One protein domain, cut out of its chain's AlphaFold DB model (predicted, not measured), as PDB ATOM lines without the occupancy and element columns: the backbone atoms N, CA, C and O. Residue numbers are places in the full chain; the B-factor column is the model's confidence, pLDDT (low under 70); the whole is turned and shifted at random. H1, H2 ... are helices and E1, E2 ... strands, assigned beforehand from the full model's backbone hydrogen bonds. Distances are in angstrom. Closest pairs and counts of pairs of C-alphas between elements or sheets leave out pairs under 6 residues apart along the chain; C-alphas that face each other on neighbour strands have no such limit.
ATOM      1  N   LEU A 103      18.758  32.100  14.968       94.19
ATOM      2  CA  LEU A 103      18.149  31.175  15.909       94.19
ATOM      3  C   LEU A 103      17.819  31.916  17.211       94.19
ATOM      4  O   LEU A 103      18.694  32.529  17.822       94.19
ATOM      5  N   VAL A 104      16.562  31.845  17.636       95.69
ATOM      6  CA  VAL A 104      16.024  32.570  18.792       95.69
ATOM      7  C   VAL A 104      15.119  31.665  19.627       95.69
ATOM      8  O   VAL A 104      14.810  30.532  19.246       95.69
ATOM      9  N   ILE A 105      14.672  32.178  20.770       96.62
ATOM     10  CA  ILE A 105      13.749  31.482  21.666       96.62
ATOM     11  C   ILE A 105      12.436  32.262  21.686       96.62
ATOM     12  O   ILE A 105      12.426  33.432  22.063       96.62
ATOM     13  N   GLY A 106      11.339  31.630  21.279       97.12
ATOM     14  CA  GLY A 106       9.991  32.161  21.474       97.12
ATOM     15  C   GLY A 106       9.442  31.665  22.797       97.12
ATOM     16  O   GLY A 106       9.348  30.457  22.996       97.12
ATOM     17  N   LEU A 107       9.107  32.590  23.688       98.06
ATOM     18  CA  LEU A 107       8.627  32.313  25.038       98.06
ATOM     19  C   LEU A 107       7.204  32.814  25.203       98.06
ATOM     20  O   LEU A 107       6.866  33.906  24.746       98.06
ATOM     21  N   GLU A 108       6.396  32.065  25.935       97.38
ATOM     22  CA  GLU A 108       5.161  32.615  26.478       97.38
ATOM     23  C   GLU A 108       5.462  33.807  27.398       97.38
ATOM     24  O   GLU A 108       6.502  33.811  28.072       97.38
ATOM     25  N   PRO A 109       4.569  34.809  27.491       96.75
ATOM     26  CA  PRO A 109       4.820  36.014  28.283       96.75
ATOM     27  C   PRO A 109       5.232  35.728  29.737       96.75
ATOM     28  O   PRO A 109       6.149  36.355  30.276       96.75
ATOM     29  N   ALA A 110       4.611  34.728  30.373       96.38
ATOM     30  CA  ALA A 110       4.947  34.316  31.736       96.38
ATOM     31  C   ALA A 110       6.366  33.724  31.843       96.38
ATOM     32  O   ALA A 110       7.106  34.030  32.784       96.38
ATOM     33  N   ALA A 111       6.772  32.912  30.865       97.31
ATOM     34  CA  ALA A 111       8.105  32.325  30.804       97.31
ATOM     35  C   ALA A 111       9.177  33.377  30.487       97.31
ATOM     36  O   ALA A 111      10.238  33.390  31.113       97.31
ATOM     37  N   ALA A 112       8.876  34.324  29.595       97.56
ATOM     38  CA  ALA A 112       9.740  35.460  29.296       97.56
ATOM     39  C   ALA A 112       9.957  36.351  30.530       97.56
ATOM     40  O   ALA A 112      11.086  36.757  30.816       97.56
ATOM     41  N   ALA A 113       8.901  36.614  31.306       96.75
ATOM     42  CA  ALA A 113       9.000  37.351  32.563       96.75
ATOM     43  C   ALA A 113       9.881  36.623  33.591       96.75
ATOM     44  O   ALA A 113      10.730  37.255  34.221       96.75
ATOM     45  N   ARG A 114       9.736  35.296  33.717       96.06
ATOM     46  CA  ARG A 114      10.589  34.474  34.590       96.06
ATOM     47  C   ARG A 114      12.052  34.513  34.156       96.06
ATOM     48  O   ARG A 114      12.923  34.718  34.996       96.06
ATOM     49  N   LEU A 115      12.322  34.383  32.857       97.06
ATOM     50  CA  LEU A 115      13.677  34.466  32.307       97.06
ATOM     51  C   LEU A 115      14.314  35.832  32.574       97.06
ATOM     52  O   LEU A 115      15.453  35.897  33.027       97.06
ATOM     53  N   ARG A 116      13.568  36.925  32.373       95.75
ATOM     54  CA  ARG A 116      14.034  38.285  32.684       95.75
ATOM     55  C   ARG A 116      14.302  38.494  34.176       95.75
ATOM     56  O   ARG A 116      15.241  39.204  34.514       95.75
ATOM     57  N   ALA A 117      13.508  37.889  35.057       94.44
ATOM     58  CA  ALA A 117      13.721  37.964  36.502       94.44
ATOM     59  C   ALA A 117      14.948  37.157  36.967       94.44
ATOM     60  O   ALA A 117      15.607  37.550  37.928       94.44
ATOM     61  N   ALA A 118      15.252  36.043  36.296       90.06
ATOM     62  CA  ALA A 118      16.425  35.220  36.585       90.06
ATOM     63  C   ALA A 118      17.729  35.832  36.040       90.06
ATOM     64  O   ALA A 118      18.782  35.696  36.665       90.06
ATOM     65  N   ALA A 119      17.658  36.513  34.894       91.94
ATOM     66  CA  ALA A 119      18.813  37.098  34.226       91.94
ATOM     67  C   ALA A 119      19.355  38.343  34.949       91.94
ATOM     68  O   ALA A 119      18.620  39.186  35.463       91.94
ATOM     69  N   ARG A 120      20.681  38.523  34.917       85.81
ATOM     70  CA  ARG A 120      21.354  39.754  35.375       85.81
ATOM     71  C   ARG A 120      21.581  40.709  34.201       85.81
ATOM     72  O   ARG A 120      22.718  40.955  33.803       85.81
ATOM     73  N   GLY A 121      20.488  41.224  33.642       90.50
ATOM     74  CA  GLY A 121      20.481  42.054  32.434       90.50
ATOM     75  C   GLY A 121      19.697  41.392  31.303       90.50
ATOM     76  O   GLY A 121      18.665  40.772  31.549       90.50
ATOM     77  N   GLU A 122      20.166  41.531  30.062       91.44
ATOM     78  CA  GLU A 122      19.565  40.782  28.954       91.44
ATOM     79  C   GLU A 122      19.825  39.274  29.120       91.44
ATOM     80  O   GLU A 122      20.948  38.901  29.482       91.44
ATOM     81  N   PRO A 123      18.831  38.413  28.826       95.25
ATOM     82  CA  PRO A 123      18.975  36.968  28.962       95.25
ATOM     83  C   PRO A 123      20.150  36.382  28.174       95.25
ATOM     84  O   PRO A 123      20.460  36.825  27.067       95.25
ATOM     85  N   THR A 124      20.758  35.342  28.733       94.56
ATOM     86  CA  THR A 124      21.840  34.542  28.137       94.56
ATOM     87  C   THR A 124      21.415  33.086  27.950       94.56
ATOM     88  O   THR A 124      20.413  32.642  28.522       94.56
ATOM     89  N   TRP A 125      22.187  32.297  27.200       94.88
ATOM     90  CA  TRP A 125      21.957  30.849  27.119       94.88
ATOM     91  C   TRP A 125      22.084  30.157  28.481       94.88
ATOM     92  O   TRP A 125      21.372  29.188  28.744       94.88
ATOM     93  N   ALA A 126      22.948  30.663  29.367       94.56
ATOM     94  CA  ALA A 126      23.094  30.134  30.720       94.56
ATOM     95  C   ALA A 126      21.829  30.354  31.569       94.56
ATOM     96  O   ALA A 126      21.451  29.460  32.322       94.56
ATOM     97  N   ASP A 127      21.145  31.494  31.416       96.12
ATOM     98  CA  ASP A 127      19.881  31.763  32.116       96.12
ATOM     99  C   ASP A 127      18.775  30.801  31.650       96.12
ATOM    100  O   ASP A 127      18.040  30.238  32.464       96.12
ATOM    101  N   VAL A 128      18.707  30.547  30.338       96.19
ATOM    102  CA  VAL A 128      17.778  29.577  29.733       96.19
ATOM    103  C   VAL A 128      18.060  28.169  30.254       96.19
ATOM    104  O   VAL A 128      17.140  27.485  30.706       96.19
ATOM    105  N   ALA A 129      19.328  27.746  30.248       95.44
ATOM    106  CA  ALA A 129      19.741  26.451  30.781       95.44
ATOM    107  C   ALA A 129      19.438  26.319  32.280       95.44
ATOM    108  O   ALA A 129      19.053  25.243  32.729       95.44
ATOM    109  N   GLY A 130      19.554  27.407  33.045       94.44
ATOM    110  CA  GLY A 130      19.229  27.427  34.467       94.44
ATOM    111  C   GLY A 130      17.738  27.225  34.749       94.44
ATOM    112  O   GLY A 130      17.376  26.443  35.628       94.44
ATOM    113  N   LEU A 131      16.846  27.867  33.988       95.88
ATOM    114  CA  LEU A 131      15.408  27.609  34.130       95.88
ATOM    115  C   LEU A 131      15.027  26.200  33.665       95.88
ATOM    116  O   LEU A 131      14.239  25.529  34.332       95.88
ATOM    117  N   ALA A 132      15.622  25.731  32.566       94.81
ATOM    118  CA  ALA A 132      15.410  24.383  32.046       94.81
ATOM    119  C   ALA A 132      15.819  23.308  33.064       94.81
ATOM    120  O   ALA A 132      15.036  22.413  33.387       94.81
ATOM    121  N   ALA A 133      17.011  23.440  33.647       93.31
ATOM    122  CA  ALA A 133      17.511  22.525  34.662       93.31
ATOM    123  C   ALA A 133      16.670  22.549  35.945       93.31
ATOM    124  O   ALA A 133      16.497  21.504  36.565       93.31
ATOM    125  N   ALA A 134      16.106  23.698  36.327       93.69
ATOM    126  CA  ALA A 134      15.202  23.801  37.475       93.69
ATOM    127  C   ALA A 134      13.790  23.237  37.211       93.69
ATOM    128  O   ALA A 134      12.986  23.165  38.142       93.69
ATOM    129  N   GLY A 135      13.477  22.845  35.969       93.12
ATOM    130  CA  GLY A 135      12.135  22.418  35.560       93.12
ATOM    131  C   GLY A 135      11.139  23.573  35.410       93.12
ATOM    132  O   GLY A 135       9.937  23.338  35.361       93.12
ATOM    133  N   GLU A 136      11.625  24.815  35.348       95.12
ATOM    134  CA  GLU A 136      10.819  26.045  35.280       95.12
ATOM    135  C   GLU A 136      10.664  26.593  33.849       95.12
ATOM    136  O   GLU A 136      10.037  27.641  33.650       95.12
ATOM    137  N   LEU A 137      11.273  25.910  32.874       95.94
ATOM    138  CA  LEU A 137      11.158  26.191  31.450       95.94
ATOM    139  C   LEU A 137      11.186  24.885  30.649       95.94
ATOM    140  O   LEU A 137      12.197  24.179  30.622       95.94
ATOM    141  N   ARG A 138      10.089  24.592  29.956       95.25
ATOM    142  CA  ARG A 138       9.948  23.473  29.022       95.25
ATOM    143  C   ARG A 138       9.778  23.994  27.607       95.25
ATOM    144  O   ARG A 138       9.041  24.948  27.389       95.25
ATOM    145  N   TYR A 139      10.419  23.367  26.628       94.94
ATOM    146  CA  TYR A 139      10.363  23.863  25.258       94.94
ATOM    147  C   TYR A 139      10.404  22.788  24.181       94.94
ATOM    148  O   TYR A 139      10.913  21.676  24.364       94.94
ATOM    149  N   VAL A 140       9.881  23.169  23.019       94.19
ATOM    150  CA  VAL A 140      10.009  22.426  21.767       94.19
ATOM    151  C   VAL A 140      11.383  22.686  21.159       94.19
ATOM    152  O   VAL A 140      11.799  23.834  20.984       94.19
ATOM    153  N   LEU A 141      12.067  21.599  20.814       91.31
ATOM    154  CA  LEU A 141      13.352  21.591  20.126       91.31
ATOM    155  C   LEU A 141      13.311  20.530  19.025       91.31
ATOM    156  O   LEU A 141      12.993  19.375  19.303       91.31
ATOM    157  N   SER A 142      13.656  20.914  17.795       89.19
ATOM    158  CA  SER A 142      13.773  19.969  16.681       89.19
ATOM    159  C   SER A 142      14.910  18.972  16.875       89.19
ATOM    160  O   SER A 142      15.936  19.297  17.472       89.19
ATOM    161  N   ASP A 143      14.762  17.783  16.289       87.44
ATOM    162  CA  ASP A 143      15.798  16.751  16.329       87.44
ATOM    163  C   ASP A 143      17.096  17.241  15.645       87.44
ATOM    164  O   ASP A 143      17.101  17.466  14.427       87.44
ATOM    165  N   PRO A 144      18.212  17.383  16.384       90.06
ATOM    166  CA  PRO A 144      19.481  17.874  15.850       90.06
ATOM    167  C   PRO A 144      20.145  16.914  14.852       90.06
ATOM    168  O   PRO A 144      21.090  17.302  14.170       90.06
ATOM    169  N   ARG A 145      19.677  15.664  14.742       86.75
ATOM    170  CA  ARG A 145      20.217  14.676  13.793       86.75
ATOM    171  C   ARG A 145      19.752  14.924  12.362       86.75
ATOM    172  O   ARG A 145      20.419  14.492  11.427       86.75
ATOM    173  N   VAL A 146      18.624  15.615  12.192       83.62
ATOM    174  CA  VAL A 146      18.023  15.883  10.874       83.62
ATOM    175  C   VAL A 146      17.784  17.376  10.625       83.62
ATOM    176  O   VAL A 146      17.932  17.837   9.490       83.62
ATOM    177  N   SER A 147      17.481  18.159  11.664       86.62
ATOM    178  CA  SER A 147      17.127  19.577  11.551       86.62
ATOM    179  C   SER A 147      18.314  20.516  11.781       86.62
ATOM    180  O   SER A 147      19.071  20.368  12.744       86.62
ATOM    181  N   GLY A 148      18.429  21.540  10.926       88.25
ATOM    182  CA  GLY A 148      19.408  22.616  11.086       88.25
ATOM    183  C   GLY A 148      19.183  23.418  12.368       88.25
ATOM    184  O   GLY A 148      20.118  23.583  13.144       88.25
ATOM    185  N   SER A 149      17.943  23.831  12.658       89.56
ATOM    186  CA  SER A 149      17.626  24.603  13.872       89.56
ATOM    187  C   SER A 149      17.918  23.816  15.153       89.56
ATOM    188  O   SER A 149      18.462  24.372  16.108       89.56
ATOM    189  N   GLY A 150      17.631  22.509  15.154       91.06
ATOM    190  CA  GLY A 150      17.955  21.608  16.261       91.06
ATOM    191  C   GLY A 150      19.459  21.545  16.525       91.06
ATOM    192  O   GLY A 150      19.913  21.795  17.643       91.06
ATOM    193  N   LEU A 151      20.255  21.280  15.485       91.38
ATOM    194  CA  LEU A 151      21.709  21.194  15.616       91.38
ATOM    195  C   LEU A 151      22.339  22.544  15.974       91.38
ATOM    196  O   LEU A 151      23.239  22.610  16.809       91.38
ATOM    197  N   PHE A 152      21.854  23.632  15.381       91.62
ATOM    198  CA  PHE A 152      22.354  24.980  15.647       91.62
ATOM    199  C   PHE A 152      22.037  25.413  17.075       91.62
ATOM    200  O   PHE A 152      22.839  26.114  17.684       91.62
ATOM    201  N   THR A 153      20.933  24.929  17.649       93.31
ATOM    202  CA  THR A 153      20.643  25.111  19.075       93.31
ATOM    203  C   THR A 153      21.693  24.429  19.945       93.31
ATOM    204  O   THR A 153      22.195  25.053  20.878       93.31
ATOM    205  N   LEU A 154      22.080  23.184  19.631       92.62
ATOM    206  CA  LEU A 154      23.145  22.498  20.371       92.62
ATOM    207  C   LEU A 154      24.480  23.233  20.260       92.62
ATOM    208  O   LEU A 154      25.159  23.406  21.266       92.62
ATOM    209  N   ILE A 155      24.838  23.684  19.054       93.06
ATOM    210  CA  ILE A 155      26.057  24.468  18.821       93.06
ATOM    211  C   ILE A 155      26.008  25.768  19.628       93.06
ATOM    212  O   ILE A 155      26.983  26.095  20.301       93.06
ATOM    213  N   GLY A 156      24.884  26.487  19.597       92.25
ATOM    214  CA  GLY A 156      24.708  27.745  20.313       92.25
ATOM    215  C   GLY A 156      24.848  27.575  21.824       92.25
ATOM    216  O   GLY A 156      25.703  28.208  22.445       92.25
ATOM    217  N   ALA A 157      24.086  26.639  22.396       92.88
ATOM    218  CA  ALA A 157      24.137  26.317  23.817       92.88
ATOM    219  C   ALA A 157      25.528  25.820  24.248       92.88
ATOM    220  O   ALA A 157      26.039  26.260  25.274       92.88
ATOM    221  N   ALA A 158      26.179  24.955  23.461       93.56
ATOM    222  CA  ALA A 158      27.525  24.467  23.759       93.56
ATOM    223  C   ALA A 158      28.581  25.574  23.686       93.56
ATOM    224  O   ALA A 158      29.450  25.643  24.549       93.56
ATOM    225  N   THR A 159      28.506  26.454  22.682       91.62
ATOM    226  CA  THR A 159      29.455  27.566  22.512       91.62
ATOM    227  C   THR A 159      29.347  28.541  23.679       91.62
ATOM    228  O   THR A 159      30.362  28.918  24.268       91.62
ATOM    229  N   ALA A 160      28.119  28.883  24.077       90.25
ATOM    230  CA  ALA A 160      27.874  29.703  25.257       90.25
ATOM    231  C   ALA A 160      28.348  29.014  26.548       90.25
ATOM    232  O   ALA A 160      29.007  29.640  27.377       90.25
ATOM    233  N   ALA A 161      28.094  27.710  26.697       90.19
ATOM    234  CA  ALA A 161      28.546  26.924  27.843       90.19
ATOM    235  C   ALA A 161      30.074  26.768  27.917       90.19
ATOM    236  O   ALA A 161      30.625  26.610  29.008       90.19
ATOM    237  N   ALA A 162      30.767  26.769  26.777       90.12
ATOM    238  CA  ALA A 162      32.224  26.740  26.716       90.12
ATOM    239  C   ALA A 162      32.822  28.096  27.115       90.12
ATOM    240  O   ALA A 162      33.853  28.130  27.785       90.12
ATOM    241  N   GLY A 163      32.176  29.203  26.731       86.81
ATOM    242  CA  GLY A 163      32.581  30.558  27.114       86.81
ATOM    243  C   GLY A 163      33.959  30.973  26.585       86.81
ATOM    244  O   GLY A 163      34.549  31.921  27.095       86.81
ATOM    245  N   THR A 164      34.490  30.270  25.579       85.44
ATOM    246  CA  THR A 164      35.836  30.506  25.028       85.44
ATOM    247  C   THR A 164      35.896  31.721  24.105       85.44
ATOM    248  O   THR A 164      36.984  32.212  23.811       85.44
ATOM    249  N   GLY A 165      34.742  32.192  23.616       83.44
ATOM    250  CA  GLY A 165      34.666  33.239  22.596       83.44
ATOM    251  C   GLY A 165      35.236  32.811  21.239       83.44
ATOM    252  O   GLY A 165      35.545  33.668  20.418       83.44
ATOM    253  N   ALA A 166      35.399  31.507  21.007       86.25
ATOM    254  CA  ALA A 166      35.958  30.931  19.790       86.25
ATOM    255  C   ALA A 166      35.114  29.740  19.311       86.25
ATOM    256  O   ALA A 166      34.204  29.284  20.004       86.25
ATOM    257  N   ALA A 167      35.428  29.225  18.119       88.88
ATOM    258  CA  ALA A 167      34.844  27.978  17.640       88.88
ATOM    259  C   ALA A 167      35.150  26.829  18.613       88.88
ATOM    260  O   ALA A 167      36.276  26.695  19.094       88.88
ATOM    261  N   LEU A 168      34.144  25.994  18.869       92.19
ATOM    262  CA  LEU A 168      34.269  24.825  19.733       92.19
ATOM    263  C   LEU A 168      35.342  23.860  19.220       92.19
ATOM    264  O   LEU A 168      35.419  23.566  18.022       92.19
ATOM    265  N   ARG A 169      36.116  23.312  20.155       92.50
ATOM    266  CA  ARG A 169      36.963  22.129  19.975       92.50
ATOM    267  C   ARG A 169      36.297  20.918  20.636       92.50
ATOM    268  O   ARG A 169      35.402  21.104  21.464       92.50
ATOM    269  N   PRO A 170      36.700  19.678  20.309       89.81
ATOM    270  CA  PRO A 170      36.086  18.487  20.897       89.81
ATOM    271  C   PRO A 170      36.089  18.494  22.431       89.81
ATOM    272  O   PRO A 170      35.089  18.139  23.048       89.81
ATOM    273  N   GLU A 171      37.169  18.970  23.052       88.44
ATOM    274  CA  GLU A 171      37.302  19.088  24.508       88.44
ATOM    275  C   GLU A 171      36.377  20.137  25.151       88.44
ATOM    276  O   GLU A 171      36.113  20.068  26.353       88.44
ATOM    277  N   ASP A 172      35.866  21.090  24.365       90.81
ATOM    278  CA  ASP A 172      34.941  22.120  24.836       90.81
ATOM    279  C   ASP A 172      33.490  21.583  24.917       90.81
ATOM    280  O   ASP A 172      32.638  22.181  25.580       90.81
ATOM    281  N   VAL A 173      33.189  20.436  24.284       90.38
ATOM    282  CA  VAL A 173      31.859  19.808  24.315       90.38
ATOM    283  C   VAL A 173      31.664  19.024  25.610       90.38
ATOM    284  O   VAL A 173      32.165  17.917  25.795       90.38
ATOM    285  N   ARG A 174      30.875  19.603  26.513       86.75
ATOM    286  CA  ARG A 174      30.636  19.089  27.864       86.75
ATOM    287  C   ARG A 174      29.193  18.615  28.020       86.75
ATOM    288  O   ARG A 174      28.266  19.422  28.082       86.75
ATOM    289  N   CYS A 175      28.992  17.298  28.066       83.94
ATOM    290  CA  CYS A 175      27.658  16.690  28.154       83.94
ATOM    291  C   CYS A 175      26.929  17.024  29.462       83.94
ATOM    292  O   CYS A 175      25.709  17.150  29.461       83.94
ATOM    293  N   ASP A 176      27.660  17.208  30.559       79.81
ATOM    294  CA  ASP A 176      27.146  17.679  31.844       79.81
ATOM    295  C   ASP A 176      26.543  19.081  31.732       79.81
ATOM    296  O   ASP A 176      25.423  19.307  32.187       79.81
ATOM    297  N   ARG A 177      27.229  19.989  31.028       83.56
ATOM    298  CA  ARG A 177      26.733  21.348  30.772       83.56
ATOM    299  C   ARG A 177      25.516  21.349  29.856       83.56
ATOM    300  O   ARG A 177      24.520  22.006  30.141       83.56
ATOM    301  N   LEU A 178      25.567  20.581  28.768       89.94
ATOM    302  CA  LEU A 178      24.458  20.493  27.817       89.94
ATOM    303  C   LEU A 178      23.208  19.854  28.414       89.94
ATOM    304  O   LEU A 178      22.101  20.214  28.015       89.94
ATOM    305  N   ARG A 179      23.356  18.943  29.379       88.75
ATOM    306  CA  ARG A 179      22.217  18.280  30.016       88.75
ATOM    307  C   ARG A 179      21.306  19.266  30.737       88.75
ATOM    308  O   ARG A 179      20.098  19.146  30.589       88.75
ATOM    309  N   SER A 180      21.857  20.273  31.416       88.88
ATOM    310  CA  SER A 180      21.071  21.320  32.085       88.88
ATOM    311  C   SER A 180      20.096  22.017  31.136       88.88
ATOM    312  O   SER A 180      18.918  22.153  31.449       88.88
ATOM    313  N   PHE A 181      20.565  22.369  29.937       93.44
ATOM    314  CA  PHE A 181      19.702  22.864  28.868       93.44
ATOM    315  C   PHE A 181      18.729  21.764  28.419       93.44
ATOM    316  O   PHE A 181      17.519  21.905  28.548       93.44
ATOM    317  N   LEU A 182      19.241  20.616  27.974       92.25
ATOM    318  CA  LEU A 182      18.437  19.557  27.358       92.25
ATOM    319  C   LEU A 182      17.357  18.948  28.260       92.25
ATOM    320  O   LEU A 182      16.409  18.381  27.728       92.25
ATOM    321  N   THR A 183      17.434  19.092  29.582       90.25
ATOM    322  CA  THR A 183      16.362  18.722  30.520       90.25
ATOM    323  C   THR A 183      15.056  19.483  30.258       90.25
ATOM    324  O   THR A 183      13.978  18.934  30.480       90.25
ATOM    325  N   GLY A 184      15.122  20.707  29.723       91.50
ATOM    326  CA  GLY A 184      13.937  21.483  29.345       91.50
ATOM    327  C   GLY A 184      13.239  20.978  28.078       91.50
ATOM    328  O   GLY A 184      12.114  21.387  27.796       91.50
ATOM    329  N   ARG A 185      13.855  20.074  27.301       90.88
ATOM    330  CA  ARG A 185      13.245  19.572  26.063       90.88
ATOM    331  C   ARG A 185      12.003  18.732  26.371       90.88
ATOM    332  O   ARG A 185      12.052  17.767  27.135       90.88
ATOM    333  N   ALA A 186      10.884  19.050  25.735       84.88
ATOM    334  CA  ALA A 186       9.688  18.223  25.833       84.88
ATOM    335  C   ALA A 186       9.832  16.948  24.982       84.88
ATOM    336  O   ALA A 186      10.214  17.007  23.815       84.88
ATOM    337  N   ALA A 187       9.495  15.782  25.543       64.44
ATOM    338  CA  ALA A 187       9.667  14.491  24.866       64.44
ATOM    339  C   ALA A 187       8.855  14.360  23.563       64.44
ATOM    340  O   ALA A 187       9.316  13.715  22.626       64.44
ATOM    341  N   SER A 188       7.682  15.000  23.472       58.03
ATOM    342  CA  SER A 188       6.865  14.981  22.252       58.03
ATOM    343  C   SER A 188       7.498  15.748  21.086       58.03
ATOM    344  O   SER A 188       7.170  15.475  19.938       58.03
ATOM    345  N   ALA A 189       8.432  16.663  21.378       59.03
ATOM    346  CA  ALA A 189       9.045  17.542  20.392       59.03
ATOM    347  C   ALA A 189      10.238  16.928  19.645       59.03
ATOM    348  O   ALA A 189      10.605  17.402  18.571       59.03
ATOM    349  N   GLY A 190      10.835  15.864  20.193       53.47
ATOM    350  CA  GLY A 190      12.129  15.326  19.763       53.47
ATOM    351  C   GLY A 190      12.170  14.656  18.384       53.47
ATOM    352  O   GLY A 190      13.230  14.159  18.020       53.47
ATOM    353  N   SER A 191      11.062  14.625  17.637       53.94
ATOM    354  CA  SER A 191      10.972  14.116  16.257       53.94
ATOM    355  C   SER A 191      10.496  15.166  15.243       53.94
ATOM    356  O   SER A 191      10.403  14.870  14.052       53.94
ATOM    357  N   ALA A 192      10.183  16.389  15.684       57.44
ATOM    358  CA  ALA A 192       9.598  17.404  14.822       57.44
ATOM    359  C   ALA A 192      10.664  18.089  13.954       57.44
ATOM    360  O   ALA A 192      11.481  18.880  14.436       57.44
ATOM    361  N   GLU A 193      10.612  17.850  12.643       67.50
ATOM    362  CA  GLU A 193      11.399  18.607  11.657       67.50
ATOM    363  C   GLU A 193      11.009  20.097  11.632       67.50
ATOM    364  O   GLU A 193      11.829  20.947  11.294       67.50
ATOM    365  N   GLN A 194       9.771  20.416  12.034       79.75
ATOM    366  CA  GLN A 194       9.210  21.767  12.056       79.75
ATOM    367  C   GLN A 194       8.782  22.160  13.484       79.75
ATOM    368  O   GLN A 194       7.690  21.793  13.926       79.75
ATOM    369  N   PRO A 195       9.605  22.926  14.219       86.12
ATOM    370  CA  PRO A 195       9.392  23.170  15.647       86.12
ATOM    371  C   PRO A 195       8.167  24.053  15.936       86.12
ATOM    372  O   PRO A 195       7.485  23.842  16.930       86.12
ATOM    373  N   ALA A 196       7.818  25.003  15.063       88.12
ATOM    374  CA  ALA A 196       6.630  25.841  15.268       88.12
ATOM    375  C   ALA A 196       5.306  25.078  15.127       88.12
ATOM    376  O   ALA A 196       4.371  25.349  15.876       88.12
ATOM    377  N   ALA A 197       5.225  24.121  14.198       87.62
ATOM    378  CA  ALA A 197       4.032  23.293  14.032       87.62
ATOM    379  C   ALA A 197       3.819  22.382  15.249       87.62
ATOM    380  O   ALA A 197       2.700  22.246  15.740       87.62
ATOM    381  N   GLU A 198       4.904  21.807  15.770       89.38
ATOM    382  CA  GLU A 198       4.859  21.024  17.002       89.38
ATOM    383  C   GLU A 198       4.499  21.895  18.207       89.38
ATOM    384  O   GLU A 198       3.605  21.525  18.961       89.38
ATOM    385  N   TYR A 199       5.094  23.083  18.357       92.62
ATOM    386  CA  TYR A 199       4.708  24.013  19.422       92.62
ATOM    387  C   TYR A 199       3.222  24.373  19.352       92.62
ATOM    388  O   TYR A 199       2.529  24.252  20.352       92.62
ATOM    389  N   ALA A 200       2.687  24.695  18.171       90.38
ATOM    390  CA  ALA A 200       1.258  24.961  18.002       90.38
ATOM    391  C   ALA A 200       0.357  23.779  18.421       90.38
ATOM    392  O   ALA A 200      -0.806  23.986  18.753       90.38
ATOM    393  N   ARG A 201       0.877  22.546  18.436       89.31
ATOM    394  CA  ARG A 201       0.164  21.361  18.928       89.31
ATOM    395  C   ARG A 201       0.248  21.202  20.449       89.31
ATOM    396  O   ARG A 201      -0.670  20.626  21.027       89.31
ATOM    397  N   VAL A 202       1.334  21.654  21.081       90.62
ATOM    398  CA  VAL A 202       1.642  21.376  22.499       90.62
ATOM    399  C   VAL A 202       1.777  22.610  23.394       90.62
ATOM    400  O   VAL A 202       2.147  22.448  24.549       90.62
ATOM    401  N   HIS A 203       1.468  23.822  22.923       88.19
ATOM    402  CA  HIS A 203       1.652  25.091  23.656       88.19
ATOM    403  C   HIS A 203       0.862  25.223  24.985       88.19
ATOM    404  O   HIS A 203       0.825  26.288  25.579       88.19
ATOM    405  N   GLY A 204       0.154  24.186  25.441       87.25
ATOM    406  CA  GLY A 204      -0.397  24.113  26.802       87.25
ATOM    407  C   GLY A 204       0.475  23.315  27.783       87.25
ATOM    408  O   GLY A 204       0.287  23.420  28.990       87.25
ATOM    409  N   ASP A 205       1.421  22.524  27.268       90.75
ATOM    410  CA  ASP A 205       2.282  21.599  28.021       90.75
ATOM    411  C   ASP A 205       3.759  22.049  28.059       90.75
ATOM    412  O   ASP A 205       4.618  21.402  28.684       90.75
ATOM    413  N   VAL A 206       4.077  23.118  27.327       94.75
ATOM    414  CA  VAL A 206       5.420  23.685  27.162       94.75
ATOM    415  C   VAL A 206       5.339  25.204  27.147       94.75
ATOM    416  O   VAL A 206       4.368  25.764  26.661       94.75
ATOM    417  N   ASP A 207       6.399  25.853  27.610       96.00
ATOM    418  CA  ASP A 207       6.476  27.300  27.806       96.00
ATOM    419  C   ASP A 207       7.098  28.048  26.612       96.00
ATOM    420  O   ASP A 207       7.080  29.282  26.548       96.00
ATOM    421  N   ALA A 208       7.776  27.319  25.718       96.62
ATOM    422  CA  ALA A 208       8.619  27.916  24.690       96.62
ATOM    423  C   ALA A 208       8.906  27.005  23.487       96.62
ATOM    424  O   ALA A 208       8.670  25.795  23.483       96.62
ATOM    425  N   VAL A 209       9.496  27.607  22.457       95.69
ATOM    426  CA  VAL A 209      10.023  26.933  21.268       95.69
ATOM    427  C   VAL A 209      11.324  27.591  20.819       95.69
ATOM    428  O   VAL A 209      11.424  28.817  20.745       95.69
ATOM    429  N   VAL A 210      12.330  26.776  20.499       95.25
ATOM    430  CA  VAL A 210      13.595  27.249  19.915       95.25
ATOM    431  C   VAL A 210      13.556  27.026  18.406       95.25
ATOM    432  O   VAL A 210      13.422  25.893  17.938       95.25
ATOM    433  N   ALA A 211      13.633  28.108  17.633       94.62
ATOM    434  CA  ALA A 211      13.537  28.074  16.175       94.62
ATOM    435  C   ALA A 211      14.146  29.336  15.546       94.62
ATOM    436  O   ALA A 211      14.603  30.244  16.236       94.62
ATOM    437  N   TYR A 212      14.145  29.402  14.218       95.25
ATOM    438  CA  TYR A 212      14.533  30.612  13.501       95.25
ATOM    439  C   TYR A 212      13.529  31.749  13.727       95.25
ATOM    440  O   TYR A 212      12.320  31.514  13.777       95.25
ATOM    441  N   GLU A 213      14.014  32.990  13.810       96.50
ATOM    442  CA  GLU A 213      13.185  34.194  13.988       96.50
ATOM    443  C   GLU A 213      12.067  34.256  12.952       96.50
ATOM    444  O   GLU A 213      10.910  34.438  13.313       96.50
ATOM    445  N   SER A 214      12.393  34.027  11.680       95.81
ATOM    446  CA  SER A 214      11.429  33.979  10.574       95.81
ATOM    447  C   SER A 214      10.235  33.067  10.861       95.81
ATOM    448  O   SER A 214       9.085  33.424  10.607       95.81
ATOM    449  N   THR A 215      10.502  31.898  11.444       94.75
ATOM    450  CA  THR A 215       9.479  30.914  11.792       94.75
ATOM    451  C   THR A 215       8.590  31.418  12.929       94.75
ATOM    452  O   THR A 215       7.370  31.292  12.850       94.75
ATOM    453  N   LEU A 216       9.170  32.025  13.967       96.06
ATOM    454  CA  LEU A 216       8.416  32.497  15.135       96.06
ATOM    455  C   LEU A 216       7.662  33.804  14.872       96.06
ATOM    456  O   LEU A 216       6.536  33.967  15.331       96.06
ATOM    457  N   VAL A 217       8.233  34.707  14.073       96.31
ATOM    458  CA  VAL A 217       7.542  35.912  13.596       96.31
ATOM    459  C   VAL A 217       6.334  35.520  12.748       96.31
ATOM    460  O   VAL A 217       5.246  36.058  12.951       96.31
ATOM    461  N   SER A 218       6.488  34.539  11.853       94.50
ATOM    462  CA  SER A 218       5.377  34.023  11.045       94.50
ATOM    463  C   SER A 218       4.306  33.339  11.902       94.50
ATOM    464  O   SER A 218       3.114  33.534  11.665       94.50
ATOM    465  N   LEU A 219       4.709  32.595  12.938       94.75
ATOM    466  CA  LEU A 219       3.786  31.982  13.897       94.75
ATOM    467  C   LEU A 219       2.989  33.032  14.686       94.75
ATOM    468  O   LEU A 219       1.780  32.897  14.837       94.75
ATOM    469  N   ASN A 220       3.620  34.115  15.137       95.75
ATOM    470  CA  ASN A 220       2.899  35.215  15.784       95.75
ATOM    471  C   ASN A 220       1.943  35.921  14.810       95.75
ATOM    472  O   ASN A 220       0.819  36.269  15.174       95.75
ATOM    473  N   ALA A 221       2.367  36.114  13.558       94.31
ATOM    474  CA  ALA A 221       1.555  36.759  12.529       94.31
ATOM    475  C   ALA A 221       0.324  35.932  12.117       94.31
ATOM    476  O   ALA A 221      -0.686  36.518  11.721       94.31
ATOM    477  N   SER A 222       0.374  34.597  12.238       92.75
ATOM    478  CA  SER A 222      -0.762  33.714  11.929       92.75
ATOM    479  C   SER A 222      -1.930  33.881  12.908       92.75
ATOM    480  O   SER A 222      -3.060  33.533  12.565       92.75
ATOM    481  N   LYS A 223      -1.664  34.411  14.114       92.25
ATOM    482  CA  LYS A 223      -2.627  34.538  15.221       92.25
ATOM    483  C   LYS A 223      -3.267  33.203  15.620       92.25
ATOM    484  O   LYS A 223      -4.398  33.179  16.098       92.25
ATOM    485  N   SER A 224      -2.559  32.091  15.409       90.69
ATOM    486  CA  SER A 224      -3.024  30.756  15.803       90.69
ATOM    487  C   SER A 224      -2.775  30.434  17.278       90.69
ATOM    488  O   SER A 224      -3.275  29.423  17.760       90.69
ATOM    489  N   LEU A 225      -1.986  31.253  17.976       93.25
ATOM    490  CA  LEU A 225      -1.694  31.108  19.400       93.25
ATOM    491  C   LEU A 225      -2.623  32.000  20.244       93.25
ATOM    492  O   LEU A 225      -3.017  33.066  19.762       93.25
ATOM    493  N   PRO A 226      -2.941  31.619  21.498       91.44
ATOM    494  CA  PRO A 226      -3.742  32.451  22.402       91.44
ATOM    495  C   PRO A 226      -3.109  33.818  22.671       91.44
ATOM    496  O   PRO A 226      -3.797  34.836  22.683       91.44
ATOM    497  N   GLU A 227      -1.790  33.831  22.852       93.31
ATOM    498  CA  GLU A 227      -0.975  35.026  23.034       93.31
ATOM    499  C   GLU A 227       0.267  34.924  22.138       93.31
ATOM    500  O   GLU A 227       0.765  33.820  21.898       93.31
ATOM    501  N   PRO A 228       0.770  36.051  21.602       95.56
ATOM    502  CA  PRO A 228       1.988  36.040  20.808       95.56
ATOM    503  C   PRO A 228       3.201  35.693  21.680       95.56
ATOM    504  O   PRO A 228       3.330  36.166  22.808       95.56
ATOM    505  N   LEU A 229       4.126  34.920  21.115       97.25
ATOM    506  CA  LEU A 229       5.405  34.614  21.742       97.25
ATOM    507  C   LEU A 229       6.284  35.860  21.818       97.25
ATOM    508  O   LEU A 229       6.451  36.585  20.832       97.25
ATOM    509  N   GLU A 230       6.940  36.051  22.954       96.88
ATOM    510  CA  GLU A 230       8.042  36.989  23.086       96.88
ATOM    511  C   GLU A 230       9.332  36.362  22.550       96.88
ATOM    512  O   GLU A 230       9.777  35.316  23.025       96.88
ATOM    513  N   LEU A 231       9.961  37.009  21.566       96.12
ATOM    514  CA  LEU A 231      11.228  36.541  21.004       96.12
ATOM    515  C   LEU A 231      12.407  37.060  21.833       96.12
ATOM    516  O   LEU A 231      12.683  38.263  21.887       96.12
ATOM    517  N   VAL A 232      13.151  36.130  22.423       95.12
ATOM    518  CA  VAL A 232      14.387  36.389  23.159       95.12
ATOM    519  C   VAL A 232      15.596  36.004  22.314       95.12
ATOM    520  O   VAL A 232      15.670  34.926  21.725       95.12
ATOM    521  N   TYR A 233      16.560  36.922  22.302       94.50
ATOM    522  CA  TYR A 233      17.839  36.821  21.612       94.50
ATOM    523  C   TYR A 233      18.904  36.778  22.705       94.50
ATOM    524  O   TYR A 233      19.127  37.815  23.337       94.50
ATOM    525  N   PRO A 234      19.502  35.610  22.987       93.38
ATOM    526  CA  PRO A 234      20.544  35.505  23.996       93.38
ATOM    527  C   PRO A 234      21.687  36.492  23.727       93.38
ATOM    528  O   PRO A 234      22.230  36.546  22.621       93.38
ATOM    529  N   ARG A 235      22.045  37.301  24.728       92.00
ATOM    530  CA  ARG A 235      23.050  38.374  24.595       92.00
ATOM    531  C   ARG A 235      24.448  37.838  24.283       92.00
ATOM    532  O   ARG A 235      25.241  38.496  23.615       92.00
ATOM    533  N   ASP A 236      24.751  36.653  24.791       89.88
ATOM    534  CA  ASP A 236      25.989  35.911  24.560       89.88
ATOM    535  C   ASP A 236      26.080  35.299  23.151       89.88
ATOM    536  O   ASP A 236      27.147  34.824  22.772       89.88
ATOM    537  N   GLY A 237      25.019  35.413  22.345       90.06
ATOM    538  CA  GLY A 237      25.062  35.300  20.893       90.06
ATOM    539  C   GLY A 237      24.036  34.336  20.306       90.06
ATOM    540  O   GLY A 237      23.457  33.494  20.991       90.06
ATOM    541  N   VAL A 238      23.835  34.445  18.994       91.00
ATOM    542  CA  VAL A 238      22.921  33.596  18.220       91.00
ATOM    543  C   VAL A 238      23.645  32.927  17.060       91.00
ATOM    544  O   VAL A 238      24.567  33.486  16.463       91.00
ATOM    545  N   VAL A 239      23.212  31.716  16.721       90.94
ATOM    546  CA  VAL A 239      23.624  31.062  15.478       90.94
ATOM    547  C   VAL A 239      22.764  31.608  14.339       90.94
ATOM    548  O   VAL A 239      21.548  31.731  14.484       90.94
ATOM    549  N   LEU A 240      23.388  31.956  13.214       91.62
ATOM    550  CA  LEU A 240      22.710  32.545  12.061       91.62
ATOM    551  C   LEU A 240      22.529  31.503  10.952       91.62
ATOM    552  O   LEU A 240      23.508  30.907  10.514       91.62
ATOM    553  N   ALA A 241      21.297  31.324  10.473       94.06
ATOM    554  CA  ALA A 241      21.043  30.678   9.188       94.06
ATOM    555  C   ALA A 241      21.172  31.716   8.068       94.06
ATOM    556  O   ALA A 241      20.534  32.771   8.127       94.06
TER     557      ALA A 241
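What this domain is: This is residues 103 to 241 of the 491 residues of an uncharacterized protein of Actinosynnema sp. ALI-1.44 (UniProt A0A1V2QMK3). A small three-stranded sheet forms the core, with helices on both faces: H1 and H3 over one, H5 and H6 over the other. Beyond H3, helices H2 and H4 pack on it and on each other, making a group of three crossed helices at one side of the sheet. The printed part has 139 residues, with six named helices and three named strands in the order E1 H1 H2 H3 H4 H5 E2 H6 E3. The sheet order is E2 - E1 - E3, antiparallel throughout, and the class is mostly helix. The whole is compact, with a radius of gyration of the C-alphas of 13.9 A and spans of 43 by 34 by 25 A.

Where its parts are: E1, residues 103 to 107, begins at C-alpha 103 (18.149, 31.175, 15.909) and is 13.2 A long. Its neighbours are E2, residues 208 to 212, and E3, residues 230 to 232, which ends at C-alpha 232 (14.387, 36.389, 23.159). H3, residues 148 to 162, is the longest helix at 20.6 A. H1 is residues 109 to 118, 14.3 A, and H6 is residues 213 to 222, 14.1 A. H2 is residues 125 to 133, H4 residues 175 to 182 and H5 residues 195 to 202.

How they stand to each other: E1 is the inner strand. Between the antiparallel neighbours E1 and E2, N 106 and O 209 are within hydrogen-bond range at 2.9 A, and between the antiparallel neighbours E1 and E3, N 107 and O 230 are within hydrogen-bond range at 2.9 A. Residues 139 to 140 pair with 208 to 209 of E2, parallel. The domain has three layers, helices on both faces of a sheet. H1 stands up from the sheet at 50 degrees; H3, on the same face, runs across the strands. On the opposite face, H5 and H6 run along the strands and only just touch, with 3 pairs of C-alphas within 8 A, closest Ala 196 and Thr 215 at 6.8 A. E2, H6 and E3 form a split strand-helix-strand unit, two strands running the same way with E1 between them, and a right-handed crossover. H2 is the hub: it touches H4 at Ala 129 and Phe 181, C-alphas 4.1 A apart, H3 at Trp 125 and Ala 157, 6.0 A, with residues 156 to 161 of H3 alone, and H1 at Ala 118 and Asp 127, 6.6 A. H3 and H4 touch at Ala 158 and Leu 178, 6.5 A, a steep tilt of 54 degrees, opposite ways. Every O i to N i+4 pair is within hydrogen-bond range in H1, H2, H3, H5 and H6; in H4, 2 of 4 are.

The domain as a whole: The C-alphas farthest apart are those of Glu 171 and Lys 223, 43.8 A. The printed part has no cut. The links H2 to H3, H3 to H4 and H4 to H5 are long. The mean pLDDT of the printed part is 90.5; residues 187 to 193 are under 70.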